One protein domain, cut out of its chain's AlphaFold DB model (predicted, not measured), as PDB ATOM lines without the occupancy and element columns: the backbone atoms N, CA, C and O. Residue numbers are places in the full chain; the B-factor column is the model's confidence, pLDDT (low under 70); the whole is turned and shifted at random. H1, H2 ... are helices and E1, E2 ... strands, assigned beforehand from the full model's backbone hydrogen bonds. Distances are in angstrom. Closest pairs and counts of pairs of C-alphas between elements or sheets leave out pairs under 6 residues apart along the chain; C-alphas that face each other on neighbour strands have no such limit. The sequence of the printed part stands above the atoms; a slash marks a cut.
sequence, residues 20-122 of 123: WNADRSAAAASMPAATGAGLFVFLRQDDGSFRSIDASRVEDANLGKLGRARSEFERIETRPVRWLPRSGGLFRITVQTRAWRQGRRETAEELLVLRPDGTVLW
ATOM      1  N   TRP A  20     392.577 636.167 484.559       97.88
ATOM      2  CA  TRP A  20     391.416 636.970 484.933       97.88
ATOM      3  C   TRP A  20     390.332 636.144 485.617       97.88
ATOM      4  O   TRP A  20     390.106 634.981 485.275       97.88
ATOM      5  N   ASN A  21     389.635 636.761 486.567       96.88
ATOM      6  CA  ASN A  21     388.394 636.211 487.093       96.88
ATOM      7  C   ASN A  21     387.225 636.458 486.111       96.88
ATOM      8  O   ASN A  21     387.353 637.195 485.133       96.88
ATOM      9  N   ALA A  22     386.074 635.828 486.365       95.38
ATOM     10  CA  ALA A  22     384.952 635.807 485.420       95.38
ATOM     11  C   ALA A  22     384.389 637.200 485.073       95.38
ATOM     12  O   ALA A  22     384.038 637.446 483.924       95.38
ATOM     13  N   ASP A  23     384.326 638.112 486.047       94.50
ATOM     14  CA  ASP A  23     383.776 639.468 485.877       94.50
ATOM     15  C   ASP A  23     384.842 640.521 485.506       94.50
ATOM     16  O   ASP A  23     384.533 641.706 485.398       94.50
ATOM     17  N   ARG A  24     386.100 640.098 485.308       95.12
ATOM     18  CA  ARG A  24     387.264 640.961 485.042       95.12
ATOM     19  C   ARG A  24     387.477 642.077 486.075       95.12
ATOM     20  O   ARG A  24     388.070 643.110 485.761       95.12
ATOM     21  N   SER A  25     387.021 641.884 487.310       95.25
ATOM     22  CA  SER A  25     387.327 642.789 488.427       95.25
ATOM     23  C   SER A  25     388.649 642.454 489.119       95.25
ATOM     24  O   SER A  25     389.175 643.289 489.854       95.25
ATOM     25  N   ALA A  26     389.218 641.273 488.867       96.75
ATOM     26  CA  ALA A  26     390.519 640.881 489.388       96.75
ATOM     27  C   ALA A  26     391.336 640.057 488.387       96.75
ATOM     28  O   ALA A  26     390.799 639.257 487.615       96.75
ATOM     29  N   ALA A  27     392.653 640.217 488.454       97.62
ATOM     30  CA  ALA A  27     393.616 639.437 487.692       97.62
ATOM     31  C   ALA A  27     394.758 638.969 488.597       97.62
ATOM     32  O   ALA A  27     395.056 639.608 489.601       97.62
ATOM     33  N   ALA A  28     395.401 637.855 488.264       96.94
ATOM     34  CA  ALA A  28     396.583 637.382 488.973       96.94
ATOM     35  C   ALA A  28     397.663 636.954 487.988       96.94
ATOM     36  O   ALA A  28     397.363 636.342 486.963       96.94
ATOM     37  N   ALA A  29     398.919 637.246 488.301       95.69
ATOM     38  CA  ALA A  29     400.040 636.918 487.437       95.69
ATOM     39  C   ALA A  29     401.284 636.551 488.243       95.69
ATOM     40  O   ALA A  29     401.520 637.091 489.323       95.69
ATOM     41  N   SER A  30     402.089 635.660 487.673       93.00
ATOM     42  CA  SER A  30     403.473 635.463 488.095       93.00
ATOM     43  C   SER A  30     404.352 636.445 487.337       93.00
ATOM     44  O   SER A  30     404.286 636.503 486.109       93.00
ATOM     45  N   MET A  31     405.171 637.202 488.052       88.00
ATOM     46  CA  MET A  31     406.080 638.189 487.476       88.00
ATOM     47  C   MET A  31     407.473 638.037 488.090       88.00
ATOM     48  O   MET A  31     407.579 637.575 489.225       88.00
ATOM     49  N   PRO A  32     408.554 638.417 487.392       79.12
ATOM     50  CA  PRO A  32     409.871 638.503 488.014       79.12
ATOM     51  C   PRO A  32     409.845 639.442 489.232       79.12
ATOM     52  O   PRO A  32     409.289 640.536 489.170       79.12
ATOM     53  N   ALA A  33     410.455 639.016 490.332       70.31
ATOM     54  CA  ALA A  33     410.641 639.763 491.570       70.31
ATOM     55  C   ALA A  33     412.115 639.685 492.005       70.31
ATOM     56  O   ALA A  33     412.875 638.845 491.525       70.31
ATOM     57  N   ALA A  34     412.526 640.549 492.939       61.22
ATOM     58  CA  ALA A  34     413.926 640.664 493.365       61.22
ATOM     59  C   ALA A  34     414.550 639.341 493.866       61.22
ATOM     60  O   ALA A  34     415.762 639.169 493.781       61.22
ATOM     61  N   THR A  35     413.741 638.399 494.368       57.75
ATOM     62  CA  THR A  35     414.189 637.110 494.929       57.75
ATOM     63  C   THR A  35     413.607 635.873 494.217       57.75
ATOM     64  O   THR A  35     413.671 634.765 494.755       57.75
ATOM     65  N   GLY A  36     413.053 636.020 493.006       63.25
ATOM     66  CA  GLY A  36     412.471 634.904 492.245       63.25
ATOM     67  C   GLY A  36     411.272 635.313 491.389       63.25
ATOM     68  O   GLY A  36     411.196 636.442 490.926       63.25
ATOM     69  N   ALA A  37     410.324 634.400 491.165       65.75
ATOM     70  CA  ALA A  37     409.026 634.737 490.582       65.75
ATOM     71  C   ALA A  37     408.056 635.144 491.702       65.75
ATOM     72  O   ALA A  37     407.730 634.331 492.562       65.75
ATOM     73  N   GLY A  38     407.608 636.398 491.700       84.56
ATOM     74  CA  GLY A  38     406.580 636.898 492.605       84.56
ATOM     75  C   GLY A  38     405.173 636.654 492.062       84.56
ATOM     76  O   GLY A  38     404.950 636.668 490.850       84.56
ATOM     77  N   LEU A  39     404.216 636.435 492.960       91.62
ATOM     78  CA  LEU A  39     402.799 636.357 492.621       91.62
ATOM     79  C   LEU A  39     402.139 637.693 492.943       91.62
ATOM     80  O   LEU A  39     402.152 638.126 494.091       91.62
ATOM     81  N   PHE A  40     401.485 638.291 491.954       93.56
ATOM     82  CA  PHE A  40     400.768 639.547 492.122       93.56
ATOM     83  C   PHE A  40     399.292 639.381 491.788       93.56
ATOM     84  O   PHE A  40     398.931 638.723 490.808       93.56
ATOM     85  N   VAL A  41     398.440 639.999 492.604       95.31
ATOM     86  CA  VAL A  41     397.001 640.117 492.363       95.31
ATOM     87  C   VAL A  41     396.676 641.575 492.085       95.31
ATOM     88  O   VAL A  41     397.099 642.465 492.812       95.31
ATOM     89  N   PHE A  42     395.903 641.818 491.039       96.19
ATOM     90  CA  PHE A  42     395.478 643.139 490.613       96.19
ATOM     91  C   PHE A  42     393.973 643.251 490.813       96.19
ATOM     92  O   PHE A  42     393.221 642.476 490.220       96.19
ATOM     93  N   LEU A  43     393.529 644.196 491.638       95.38
ATOM     94  CA  LEU A  43     392.112 644.451 491.893       95.38
ATOM     95  C   LEU A  43     391.684 645.750 491.224       95.38
ATOM     96  O   LEU A  43     392.263 646.809 491.487       95.38
ATOM     97  N   ARG A  44     390.645 645.678 490.394       94.25
ATOM     98  CA  ARG A  44     390.047 646.854 489.767       94.25
ATOM     99  C   ARG A  44     389.400 647.742 490.832       94.25
ATOM    100  O   ARG A  44     388.707 647.241 491.713       94.25
ATOM    101  N   GLN A  45     389.664 649.038 490.758       92.06
ATOM    102  CA  GLN A  45     389.111 650.073 491.628       92.06
ATOM    103  C   GLN A  45     387.924 650.772 490.938       92.06
ATOM    104  O   GLN A  45     387.716 650.613 489.731       92.06
ATOM    105  N   ASP A  46     387.159 651.561 491.693       90.75
ATOM    106  CA  ASP A  46     385.957 652.250 491.192       90.75
ATOM    107  C   ASP A  46     386.266 653.276 490.088       90.75
ATOM    108  O   ASP A  46     385.464 653.478 489.180       90.75
ATOM    109  N   ASP A  47     387.459 653.877 490.114       90.31
ATOM    110  CA  ASP A  47     387.958 654.795 489.080       90.31
ATOM    111  C   ASP A  47     388.483 654.070 487.822       90.31
ATOM    112  O   ASP A  47     389.007 654.696 486.899       90.31
ATOM    113  N   GLY A  48     388.357 652.740 487.776       89.69
ATOM    114  CA  GLY A  48     388.831 651.893 486.688       89.69
ATOM    115  C   GLY A  48     390.322 651.560 486.740       89.69
ATOM    116  O   GLY A  48     390.762 650.740 485.931       89.69
ATOM    117  N   SER A  49     391.078 652.133 487.679       92.06
ATOM    118  CA  SER A  49     392.481 651.792 487.912       92.06
ATOM    119  C   SER A  49     392.631 650.405 488.546       92.06
ATOM    120  O   SER A  49     391.654 649.762 488.940       92.06
ATOM    121  N   PHE A  50     393.868 649.916 488.642       92.81
ATOM    122  CA  PHE A  50     394.185 648.655 489.304       92.81
ATOM    123  C   PHE A  50     395.112 648.876 490.489       92.81
ATOM    124  O   PHE A  50     396.136 649.545 490.388       92.81
ATOM    125  N   ARG A  51     394.773 648.249 491.614       92.38
ATOM    126  CA  ARG A  51     395.672 648.106 492.758       92.38
ATOM    127  C   ARG A  51     396.415 646.786 492.630       92.38
ATOM    128  O   ARG A  51     395.765 645.743 492.596       92.38
ATOM    129  N   SER A  52     397.742 646.827 492.600       92.69
ATOM    130  CA  SER A  52     398.578 645.633 492.690       92.69
ATOM    131  C   SER A  52     398.806 645.240 494.152       92.69
ATOM    132  O   SER A  52     398.954 646.079 495.040       92.69
ATOM    133  N   ILE A  53     398.790 643.938 494.408       91.81
ATOM    134  CA  ILE A  53     398.969 643.327 495.721       91.81
ATOM    135  C   ILE A  53     400.022 642.246 495.558       91.81
ATOM    136  O   ILE A  53     399.835 641.312 494.776       91.81
ATOM    137  N   ASP A  54     401.113 642.367 496.306       90.94
ATOM    138  CA  ASP A  54     402.110 641.309 496.403       90.94
ATOM    139  C   ASP A  54     401.556 640.163 497.263       90.94
ATOM    140  O   ASP A  54     401.309 640.305 498.462       90.94
ATOM    141  N   ALA A  55     401.337 639.022 496.619       91.19
ATOM    142  CA  ALA A  55     400.877 637.784 497.226       91.19
ATOM    143  C   ALA A  55     401.968 636.700 497.219       91.19
ATOM    144  O   ALA A  55     401.668 635.531 497.460       91.19
ATOM    145  N   SER A  56     403.231 637.060 496.975       90.62
ATOM    146  CA  SER A  56     404.347 636.119 496.797       90.62
ATOM    147  C   SER A  56     404.600 635.241 498.017       90.62
ATOM    148  O   SER A  56     405.039 634.105 497.869       90.62
ATOM    149  N   ARG A  57     404.241 635.709 499.220       89.44
ATOM    150  CA  ARG A  57     404.357 634.921 500.458       89.44
ATOM    151  C   ARG A  57     403.597 633.586 500.407       89.44
ATOM    152  O   ARG A  57     403.954 632.671 501.134       89.44
ATOM    153  N   VAL A  58     402.589 633.428 499.544       91.06
ATOM    154  CA  VAL A  58     401.898 632.138 499.356       91.06
ATOM    155  C   VAL A  58     402.845 631.011 498.911       91.06
ATOM    156  O   VAL A  58     402.581 629.841 499.179       91.06
ATOM    157  N   GLU A  59     403.967 631.351 498.266       92.06
ATOM    158  CA  GLU A  59     405.028 630.398 497.941       92.06
ATOM    159  C   GLU A  59     405.602 629.770 499.214       92.06
ATOM    160  O   GLU A  59     405.695 628.549 499.289       92.06
ATOM    161  N   ASP A  60     405.887 630.567 500.248       89.94
ATOM    162  CA  ASP A  60     406.412 630.066 501.523       89.94
ATOM    163  C   ASP A  60     405.419 629.117 502.209       89.94
ATOM    164  O   ASP A  60     405.818 628.082 502.744       89.94
ATOM    165  N   ALA A  61     404.116 629.417 502.139       90.62
ATOM    166  CA  ALA A  61     403.068 628.534 502.657       90.62
ATOM    167  C   ALA A  61     403.060 627.180 501.932       90.62
ATOM    168  O   ALA A  61     403.052 626.119 502.562       90.62
ATOM    169  N   ASN A  62     403.120 627.206 500.600       93.12
ATOM    170  CA  ASN A  62     403.181 625.997 499.789       93.12
ATOM    171  C   ASN A  62     404.460 625.190 500.036       93.12
ATOM    172  O   ASN A  62     404.388 623.970 500.166       93.12
ATOM    173  N   LEU A  63     405.621 625.841 500.135       92.00
ATOM    174  CA  LEU A  63     406.879 625.173 500.480       92.00
ATOM    175  C   LEU A  63     406.810 624.552 501.884       92.00
ATOM    176  O   LEU A  63     407.275 623.429 502.080       92.00
ATOM    177  N   GLY A  64     406.140 625.218 502.830       92.06
ATOM    178  CA  GLY A  64     405.833 624.667 504.150       92.06
ATOM    179  C   GLY A  64     405.048 623.353 504.081       92.06
ATOM    180  O   GLY A  64     405.384 622.407 504.791       92.06
ATOM    181  N   LYS A  65     404.069 623.238 503.169       93.62
ATOM    182  CA  LYS A  65     403.327 621.981 502.923       93.62
ATOM    183  C   LYS A  65     404.195 620.872 502.331       93.62
ATOM    184  O   LYS A  65     403.917 619.701 502.570       93.62
ATOM    185  N   LEU A  66     405.233 621.226 501.573       93.75
ATOM    186  CA  LEU A  66     406.227 620.264 501.084       93.75
ATOM    187  C   LEU A  66     407.192 619.813 502.198       93.75
ATOM    188  O   LEU A  66     407.901 618.824 502.023       93.75
ATOM    189  N   GLY A  67     407.203 620.497 503.351       92.25
ATOM    190  CA  GLY A  67     407.983 620.118 504.532       92.25
ATOM    191  C   GLY A  67     409.495 620.285 504.354       92.25
ATOM    192  O   GLY A  67     410.268 619.510 504.917       92.25
ATOM    193  N   ARG A  68     409.919 621.242 503.522       87.25
ATOM    194  CA  ARG A  68     411.310 621.425 503.079       87.25
ATOM    195  C   ARG A  68     411.697 622.898 503.074       87.25
ATOM    196  O   ARG A  68     410.858 623.765 502.834       87.25
ATOM    197  N   ALA A  69     412.977 623.180 503.285       88.56
ATOM    198  CA  ALA A  69     413.508 624.528 503.131       88.56
ATOM    199  C   ALA A  69     413.621 624.903 501.644       88.56
ATOM    200  O   ALA A  69     413.931 624.064 500.799       88.56
ATOM    201  N   ARG A  70     413.449 626.193 501.320       90.25
ATOM    202  CA  ARG A  70     413.611 626.728 499.953       90.25
ATOM    203  C   ARG A  70     414.939 626.306 499.311       90.25
ATOM    204  O   ARG A  70     414.973 625.974 498.132       90.25
ATOM    205  N   SER A  71     416.016 626.321 500.096       91.50
ATOM    206  CA  SER A  71     417.378 625.992 499.663       91.50
ATOM    207  C   SER A  71     417.568 624.533 499.240       91.50
ATOM    208  O   SER A  71     418.583 624.219 498.630       91.50
ATOM    209  N   GLU A  72     416.618 623.643 499.541       92.69
ATOM    210  CA  GLU A  72     416.656 622.242 499.104       92.69
ATOM    211  C   GLU A  72     416.154 622.048 497.665       92.69
ATOM    212  O   GLU A  72     416.248 620.938 497.136       92.69
ATOM    213  N   PHE A  73     415.604 623.088 497.032       92.62
ATOM    214  CA  PHE A  73     415.048 623.016 495.686       92.62
ATOM    215  C   PHE A  73     415.963 623.684 494.656       92.62
ATOM    216  O   PHE A  73     416.447 624.795 494.843       92.62
ATOM    217  N   GLU A  74     416.145 623.012 493.521       93.88
ATOM    218  CA  GLU A  74     416.909 623.485 492.358       93.88
ATOM    219  C   GLU A  74     416.157 624.586 491.598       93.88
ATOM    220  O   GLU A  74     416.750 625.464 490.974       93.88
ATOM    221  N   ARG A  75     414.824 624.511 491.621       91.81
ATOM    222  CA  ARG A  75     413.915 625.431 490.938       91.81
ATOM    223  C   ARG A  75     412.600 625.474 491.689       91.81
ATOM    224  O   ARG A  75     412.118 624.441 492.155       91.81
ATOM    225  N   ILE A  76     412.004 626.657 491.751       92.00
ATOM    226  CA  ILE A  76     410.678 626.880 492.320       92.00
ATOM    227  C   ILE A  76     409.895 627.755 491.347       92.00
ATOM    228  O   ILE A  76     410.425 628.724 490.805       92.00
ATOM    229  N   GLU A  77     408.643 627.387 491.106       92.62
ATOM    230  CA  GLU A  77     407.710 628.147 490.287       92.62
ATOM    231  C   GLU A  77     406.370 628.262 490.994       92.62
ATOM    232  O   GLU A  77     405.703 627.252 491.217       92.62
ATOM    233  N   THR A  78     405.935 629.490 491.255       92.38
ATOM    234  CA  THR A  78     404.609 629.770 491.805       92.38
ATOM    235  C   THR A  78     403.743 630.465 490.769       92.38
ATOM    236  O   THR A  78     404.165 631.433 490.135       92.38
ATOM    237  N   ARG A  79     402.521 629.958 490.569       94.94
ATOM    238  CA  ARG A  79     401.587 630.477 489.566       94.94
ATOM    239  C   ARG A  79     400.123 630.430 489.989       94.94
ATOM    240  O   ARG A  79     399.714 629.486 490.670       94.94
ATOM    241  N   PRO A  80     399.305 631.400 489.542       96.69
ATOM    242  CA  PRO A  80     397.863 631.299 489.682       96.69
ATOM    243  C   PRO A  80     397.332 630.174 488.780       96.69
ATOM    244  O   PRO A  80     397.776 630.017 487.642       96.69
ATOM    245  N   VAL A  81     396.386 629.380 489.283       97.31
ATOM    246  CA  VAL A  81     395.789 628.255 488.538       97.31
ATOM    247  C   VAL A  81     394.370 628.572 488.102       97.31
ATOM    248  O   VAL A  81     394.023 628.383 486.940       97.31
ATOM    249  N   ARG A  82     393.531 629.023 489.038       97.81
ATOM    250  CA  ARG A  82     392.121 629.323 488.772       97.81
ATOM    251  C   ARG A  82     391.538 630.260 489.813       97.81
ATOM    252  O   ARG A  82     391.831 630.139 491.002       97.81
ATOM    253  N   TRP A  83     390.636 631.117 489.361       98.00
ATOM    254  CA  TRP A  83     389.717 631.824 490.239       98.00
ATOM    255  C   TRP A  83     388.578 630.898 490.662       98.00
ATOM    256  O   TRP A  83     388.063 630.116 489.862       98.00
ATOM    257  N   LEU A  84     388.180 630.992 491.926       96.62
ATOM    258  CA  LEU A  84     386.971 630.363 492.445       96.62
ATOM    259  C   LEU A  84     385.831 631.390 492.476       96.62
ATOM    260  O   LEU A  84     386.100 632.594 492.550       96.62
ATOM    261  N   PRO A  85     384.560 630.944 492.480       94.56
ATOM    262  CA  PRO A  85     383.436 631.838 492.707       94.56
ATOM    263  C   PRO A  85     383.622 632.653 493.986       94.56
ATOM    264  O   PRO A  85     384.047 632.131 495.030       94.56
ATOM    265  N   ARG A  86     383.292 633.944 493.895       91.69
ATOM    266  CA  ARG A  86     383.308 634.839 495.051       91.69
ATOM    267  C   ARG A  86     382.326 634.325 496.098       91.69
ATOM    268  O   ARG A  86     381.268 633.794 495.773       91.69
ATOM    269  N   SER A  87     382.686 634.495 497.362       89.75
ATOM    270  CA  SER A  87     381.844 634.139 498.507       89.75
ATOM    271  C   SER A  87     381.945 635.257 499.528       89.75
ATOM    272  O   SER A  87     383.054 635.608 499.925       89.75
ATOM    273  N   GLY A  88     380.815 635.857 499.911       89.81
ATOM    274  CA  GLY A  88     380.800 636.991 500.848       89.81
ATOM    275  C   GLY A  88     381.636 638.190 500.378       89.81
ATOM    276  O   GLY A  88     382.322 638.812 501.180       89.81
ATOM    277  N   GLY A  89     381.669 638.461 499.068       91.81
ATOM    278  CA  GLY A  89     382.471 639.544 498.486       91.81
ATOM    279  C   GLY A  89     383.977 639.263 498.391       91.81
ATOM    280  O   GLY A  89     384.708 640.076 497.826       91.81
ATOM    281  N   LEU A  90     384.456 638.111 498.865       95.44
ATOM    282  CA  LEU A  90     385.878 637.773 498.852       95.44
ATOM    283  C   LEU A  90     386.330 637.257 497.486       95.44
ATOM    284  O   LEU A  90     385.658 636.438 496.851       95.44
ATOM    285  N   PHE A  91     387.501 637.721 497.068       96.06
ATOM    286  CA  PHE A  91     388.254 637.184 495.945       96.06
ATOM    287  C   PHE A  91     388.969 635.909 496.381       96.06
ATOM    288  O   PHE A  91     389.497 635.838 497.488       96.06
ATOM    289  N   ARG A  92     388.951 634.877 495.536       96.62
ATOM    290  CA  ARG A  92     389.444 633.542 495.886       96.62
ATOM    291  C   ARG A  92     390.180 632.942 494.704       96.62
ATOM    292  O   ARG A  92     389.574 632.760 493.649       96.62
ATOM    293  N   ILE A  93     391.451 632.614 494.880       96.56
ATOM    294  CA  ILE A  93     392.292 632.074 493.815       96.56
ATOM    295  C   ILE A  93     393.120 630.898 494.320       96.56
ATOM    296  O   ILE A  93     393.728 630.958 495.384       96.56
ATOM    297  N   THR A  94     393.134 629.813 493.550       97.25
ATOM    298  CA  THR A  94     394.054 628.699 493.778       97.25
ATOM    299  C   THR A  94     395.404 629.049 493.176       97.25
ATOM    300  O   THR A  94     395.497 629.361 491.984       97.25
ATOM    301  N   VAL A  95     396.445 628.961 493.993       96.06
ATOM    302  CA  VAL A  95     397.836 629.173 493.610       96.06
ATOM    303  C   VAL A  95     398.577 627.854 493.738       96.06
ATOM    304  O   VAL A  95     398.451 627.171 494.747       96.06
ATOM    305  N   GLN A  96     399.370 627.512 492.732       96.56
ATOM    306  CA  GLN A  96     400.190 626.310 492.721       96.56
ATOM    307  C   GLN A  96     401.662 626.682 492.756       96.56
ATOM    308  O   GLN A  96     402.112 627.489 491.942       96.56
ATOM    309  N   THR A  97     402.405 626.015 493.630       94.69
ATOM    310  CA  THR A  97     403.864 626.021 493.632       94.69
ATOM    311  C   THR A  97     404.366 624.660 493.171       94.69
ATOM    312  O   THR A  97     403.965 623.618 493.693       94.69
ATOM    313  N   ARG A  98     405.239 624.665 492.168       95.75
ATOM    314  CA  ARG A  98     406.005 623.503 491.715       95.75
ATOM    315  C   ARG A  98     407.443 623.696 492.149       95.75
ATOM    316  O   ARG A  98     408.009 624.761 491.921       95.75
ATOM    317  N   ALA A  99     408.026 622.673 492.749       94.62
ATOM    318  CA  ALA A  99     409.408 622.704 493.194       94.62
ATOM    319  C   ALA A  99     410.145 621.474 492.661       94.62
ATOM    320  O   ALA A  99     409.564 620.392 492.566       94.62
ATOM    321  N   TRP A 100     411.403 621.641 492.263       96.44
ATOM    322  CA  TRP A 100     412.229 620.568 491.714       96.44
ATOM    323  C   TRP A 100     413.389 620.264 492.644       96.44
ATOM    324  O   TRP A 100     414.062 621.180 493.113       96.44
ATOM    325  N   ARG A 101     413.627 618.979 492.891       94.25
ATOM    326  CA  ARG A 101     414.730 618.489 493.715       94.25
ATOM    327  C   ARG A 101     415.177 617.120 493.235       94.25
ATOM    328  O   ARG A 101     414.351 616.217 493.116       94.25
ATOM    329  N   GLN A 102     416.477 616.947 493.008       93.88
ATOM    330  CA  GLN A 102     417.076 615.690 492.555       93.88
ATOM    331  C   GLN A 102     416.356 615.138 491.313       93.88
ATOM    332  O   GLN A 102     416.027 613.953 491.230       93.88
ATOM    333  N   GLY A 103     416.010 616.029 490.378       91.50
ATOM    334  CA  GLY A 103     415.255 615.692 489.167       91.50
ATOM    335  C   GLY A 103     413.779 615.320 489.378       91.50
ATOM    336  O   GLY A 103     413.083 615.033 488.403       91.50
ATOM    337  N   ARG A 104     413.258 615.337 490.612       95.12
ATOM    338  CA  ARG A 104     411.840 615.086 490.916       95.12
ATOM    339  C   ARG A 104     411.077 616.392 491.062       95.12
ATOM    340  O   ARG A 104     411.579 617.345 491.649       95.12
ATOM    341  N   ARG A 105     409.844 616.417 490.549       96.81
ATOM    342  CA  ARG A 105     408.922 617.546 490.697       96.81
ATOM    343  C   ARG A 105     407.930 617.269 491.818       96.81
ATOM    344  O   ARG A 105     407.164 616.311 491.743       96.81
ATOM    345  N   GLU A 106     407.895 618.167 492.782       96.75
ATOM    346  CA  GLU A 106     406.929 618.220 493.872       96.75
ATOM    347  C   GLU A 106     405.945 619.372 493.610       96.75
ATOM    348  O   GLU A 106     406.234 620.312 492.861       96.75
ATOM    349  N   THR A 107     404.718 619.276 494.119       96.75
ATOM    350  CA  THR A 107     403.672 620.276 493.862       96.75
ATOM    351  C   THR A 107     402.806 620.461 495.095       96.75
ATOM    352  O   THR A 107     402.356 619.484 495.684       96.75
ATOM    353  N   ALA A 108     402.553 621.717 495.445       96.19
ATOM    354  CA  ALA A 108     401.619 622.119 496.484       96.19
ATOM    355  C   ALA A 108     400.671 623.191 495.939       96.19
ATOM    356  O   ALA A 108     401.017 623.935 495.016       96.19
ATOM    357  N   GLU A 109     399.469 623.251 496.504       96.44
ATOM    358  CA  GLU A 109     398.485 624.279 496.186       96.44
ATOM    359  C   GLU A 109     397.983 624.958 497.454       96.44
ATOM    360  O   GLU A 109     397.814 624.318 498.498       96.44
ATOM    361  N   GLU A 110     397.696 626.250 497.337       95.00
ATOM    362  CA  GLU A 110     397.104 627.051 498.396       95.00
ATOM    363  C   GLU A 110     395.930 627.873 497.873       95.00
ATOM    364  O   GLU A 110     395.927 628.350 496.732       95.00
ATOM    365  N   LEU A 111     394.920 628.038 498.725       95.50
ATOM    366  CA  LEU A 111     393.837 628.976 498.482       95.50
ATOM    367  C   LEU A 111     394.216 630.350 499.033       95.50
ATOM    368  O   LEU A 111     394.193 630.583 500.235       95.50
ATOM    369  N   LEU A 112     394.448 631.298 498.133       94.75
ATOM    370  CA  LEU A 112     394.586 632.701 498.487       94.75
ATOM    371  C   LEU A 112     393.199 633.357 498.520       94.75
ATOM    372  O   LEU A 112     392.446 633.301 497.540       94.75
ATOM    373  N   VAL A 113     392.864 633.993 499.641       95.56
ATOM    374  CA  VAL A 113     391.619 634.752 499.815       95.56
ATOM    375  C   VAL A 113     391.959 636.222 500.010       95.56
ATOM    376  O   VAL A 113     392.819 636.557 500.819       95.56
ATOM    377  N   LEU A 114     391.291 637.113 499.281       94.75
ATOM    378  CA  LEU A 114     391.501 638.554 499.391       94.75
ATOM    379  C   LEU A 114     390.184 639.290 499.617       94.75
ATOM    380  O   LEU A 114     389.141 638.946 499.051       94.75
ATOM    381  N   ARG A 115     390.248 640.346 500.424       95.31
ATOM    382  CA  ARG A 115     389.184 641.344 500.518       95.31
ATOM    383  C   ARG A 115     389.227 642.300 499.321       95.31
ATOM    384  O   ARG A 115     390.281 642.456 498.705       95.31
ATOM    385  N   PRO A 116     388.113 642.987 499.014       92.88
ATOM    386  CA  PRO A 116     388.095 644.039 497.995       92.88
ATOM    387  C   PRO A 116     389.080 645.187 498.249       92.88
ATOM    388  O   PRO A 116     389.563 645.795 497.302       92.88
ATOM    389  N   ASP A 117     389.422 645.449 499.513       90.69
ATOM    390  CA  ASP A 117     390.434 646.442 499.897       90.69
ATOM    391  C   ASP A 117     391.886 645.980 499.634       90.69
ATOM    392  O   ASP A 117     392.832 646.741 499.834       90.69
ATOM    393  N   GLY A 118     392.076 644.747 499.160       90.38
ATOM    394  CA  GLY A 118     393.378 644.147 498.888       90.38
ATOM    395  C   GLY A 118     394.036 643.457 500.081       90.38
ATOM    396  O   GLY A 118     395.124 642.906 499.934       90.38
ATOM    397  N   THR A 119     393.382 643.417 501.243       92.38
ATOM    398  CA  THR A 119     393.856 642.635 502.388       92.38
ATOM    399  C   THR A 119     393.864 641.154 502.034       92.38
ATOM    400  O   THR A 119     392.821 640.578 501.708       92.38
ATOM    401  N   VAL A 120     395.028 640.518 502.157       91.19
ATOM    402  CA  VAL A 120     395.167 639.068 502.010       91.19
ATOM    403  C   VAL A 120     394.751 638.389 503.315       91.19
ATOM    404  O   VAL A 120     395.377 638.573 504.356       91.19
ATOM    405  N   LEU A 121     393.688 637.593 503.253       88.62
ATOM    406  CA  LEU A 121     393.206 636.756 504.345       88.62
ATOM    407  C   LEU A 121     393.821 635.368 504.169       88.62
ATOM    408  O   LEU A 121     393.338 634.552 503.389       88.62
ATOM    409  N   TRP A 122     394.939 635.128 504.841       71.81
ATOM    410  CA  TRP A 122     395.573 633.814 504.859       71.81
ATOM    411  C   TRP A 122     394.669 632.784 505.546       71.81
ATOM    412  O   TRP A 122     394.016 633.107 506.542       71.81
TER     413      TRP A 122
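AT A GLANCE: This is residues 20 to 122 of the 123 residues of an uncharacterized protein of Lysobacter enzymogenes (UniProt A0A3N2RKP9). A strongly twisted sheet of three long strands, E4, E5 and E6, is partly face to face with a smaller three-stranded sheet, E1, E2 and E3, as a sandwich, two sheets face to face, that meets chiefly where E1 and E2 come to E4. H1 packs on E5 and E6 of the larger sheet, and the strands run roughly along the long axis, with the turn between E2 and E3 at one end and the turn between E5 and E6 at the other. The 103 printed residues hold six named strands and one named helix in the order E1 E2 E3 H1 E4 E5 E6; each sheet follows chain order and is antiparallel, and the class is mostly strand. The whole is compact, with a radius of gyration of the C-alphas of 14.3 A, yet elongated, spanning 48 by 27 by 20 A.

IN THESE COORDINATES: E4 covers residues 75 to 83 and is 25.0 A long; E5, residues 91 to 101, is 32.5 A and ends at C-alpha 101 (414.730, 618.489, 493.715); E6, residues 104 to 114, is 32.2 A and ends at C-alpha 114 (391.501, 638.554, 499.391). E1, residues 26 to 33, begins at C-alpha 26 (390.519, 640.881, 489.388), is 20.3 A long and bends by 55 degrees at residue 30. E2, residues 36 to 44, is 25.5 A; E3, residues 50 to 54, is 12.9 A; H1, residues 58 to 66, is 12.8 A.

HOW THE PARTS SIT: E4, E5 and E6 form a meander, each strand the antiparallel neighbour of the one before, with N 96 and O 79 at 2.9 A and N 108 and O 97 at 2.9 A. H1 is on this sheet at a height of 7.1 A, over E6 and only just over E5, with 3 of its C-alphas falling on E5. On the local plane it runs slantwise to the strands, at 45 degrees to E6; its closest C-alphas with E6 are Asn 62 and Ala 108, 5.3 A. Every O i to N i+4 pair of H1 is within hydrogen-bond range. E1, E2 and E3 form a second meander, with N 29 and O 40 at 2.9 A and N 53 and O 41 at 2.8 A. The facing parts of the two sheets are 9.8 A centre to centre, their strands at 18 degrees. The closest C-alphas of E1 and E4 are Ser 30 and Arg 79, 5.5 A; E3 and E4 are apart. H1 only grazes the smaller sheet, with residues 58 to 59.

THE WHOLE: The two C-alphas farthest apart, those of Asp 47 and Gln 102, are 48.9 A apart. The printed part has no cut, and no link is long. Residues 120 to 121 pair antiparallel with residues 113 to 114 of E6. Confidence is low, under 70, at residues 34 to 37.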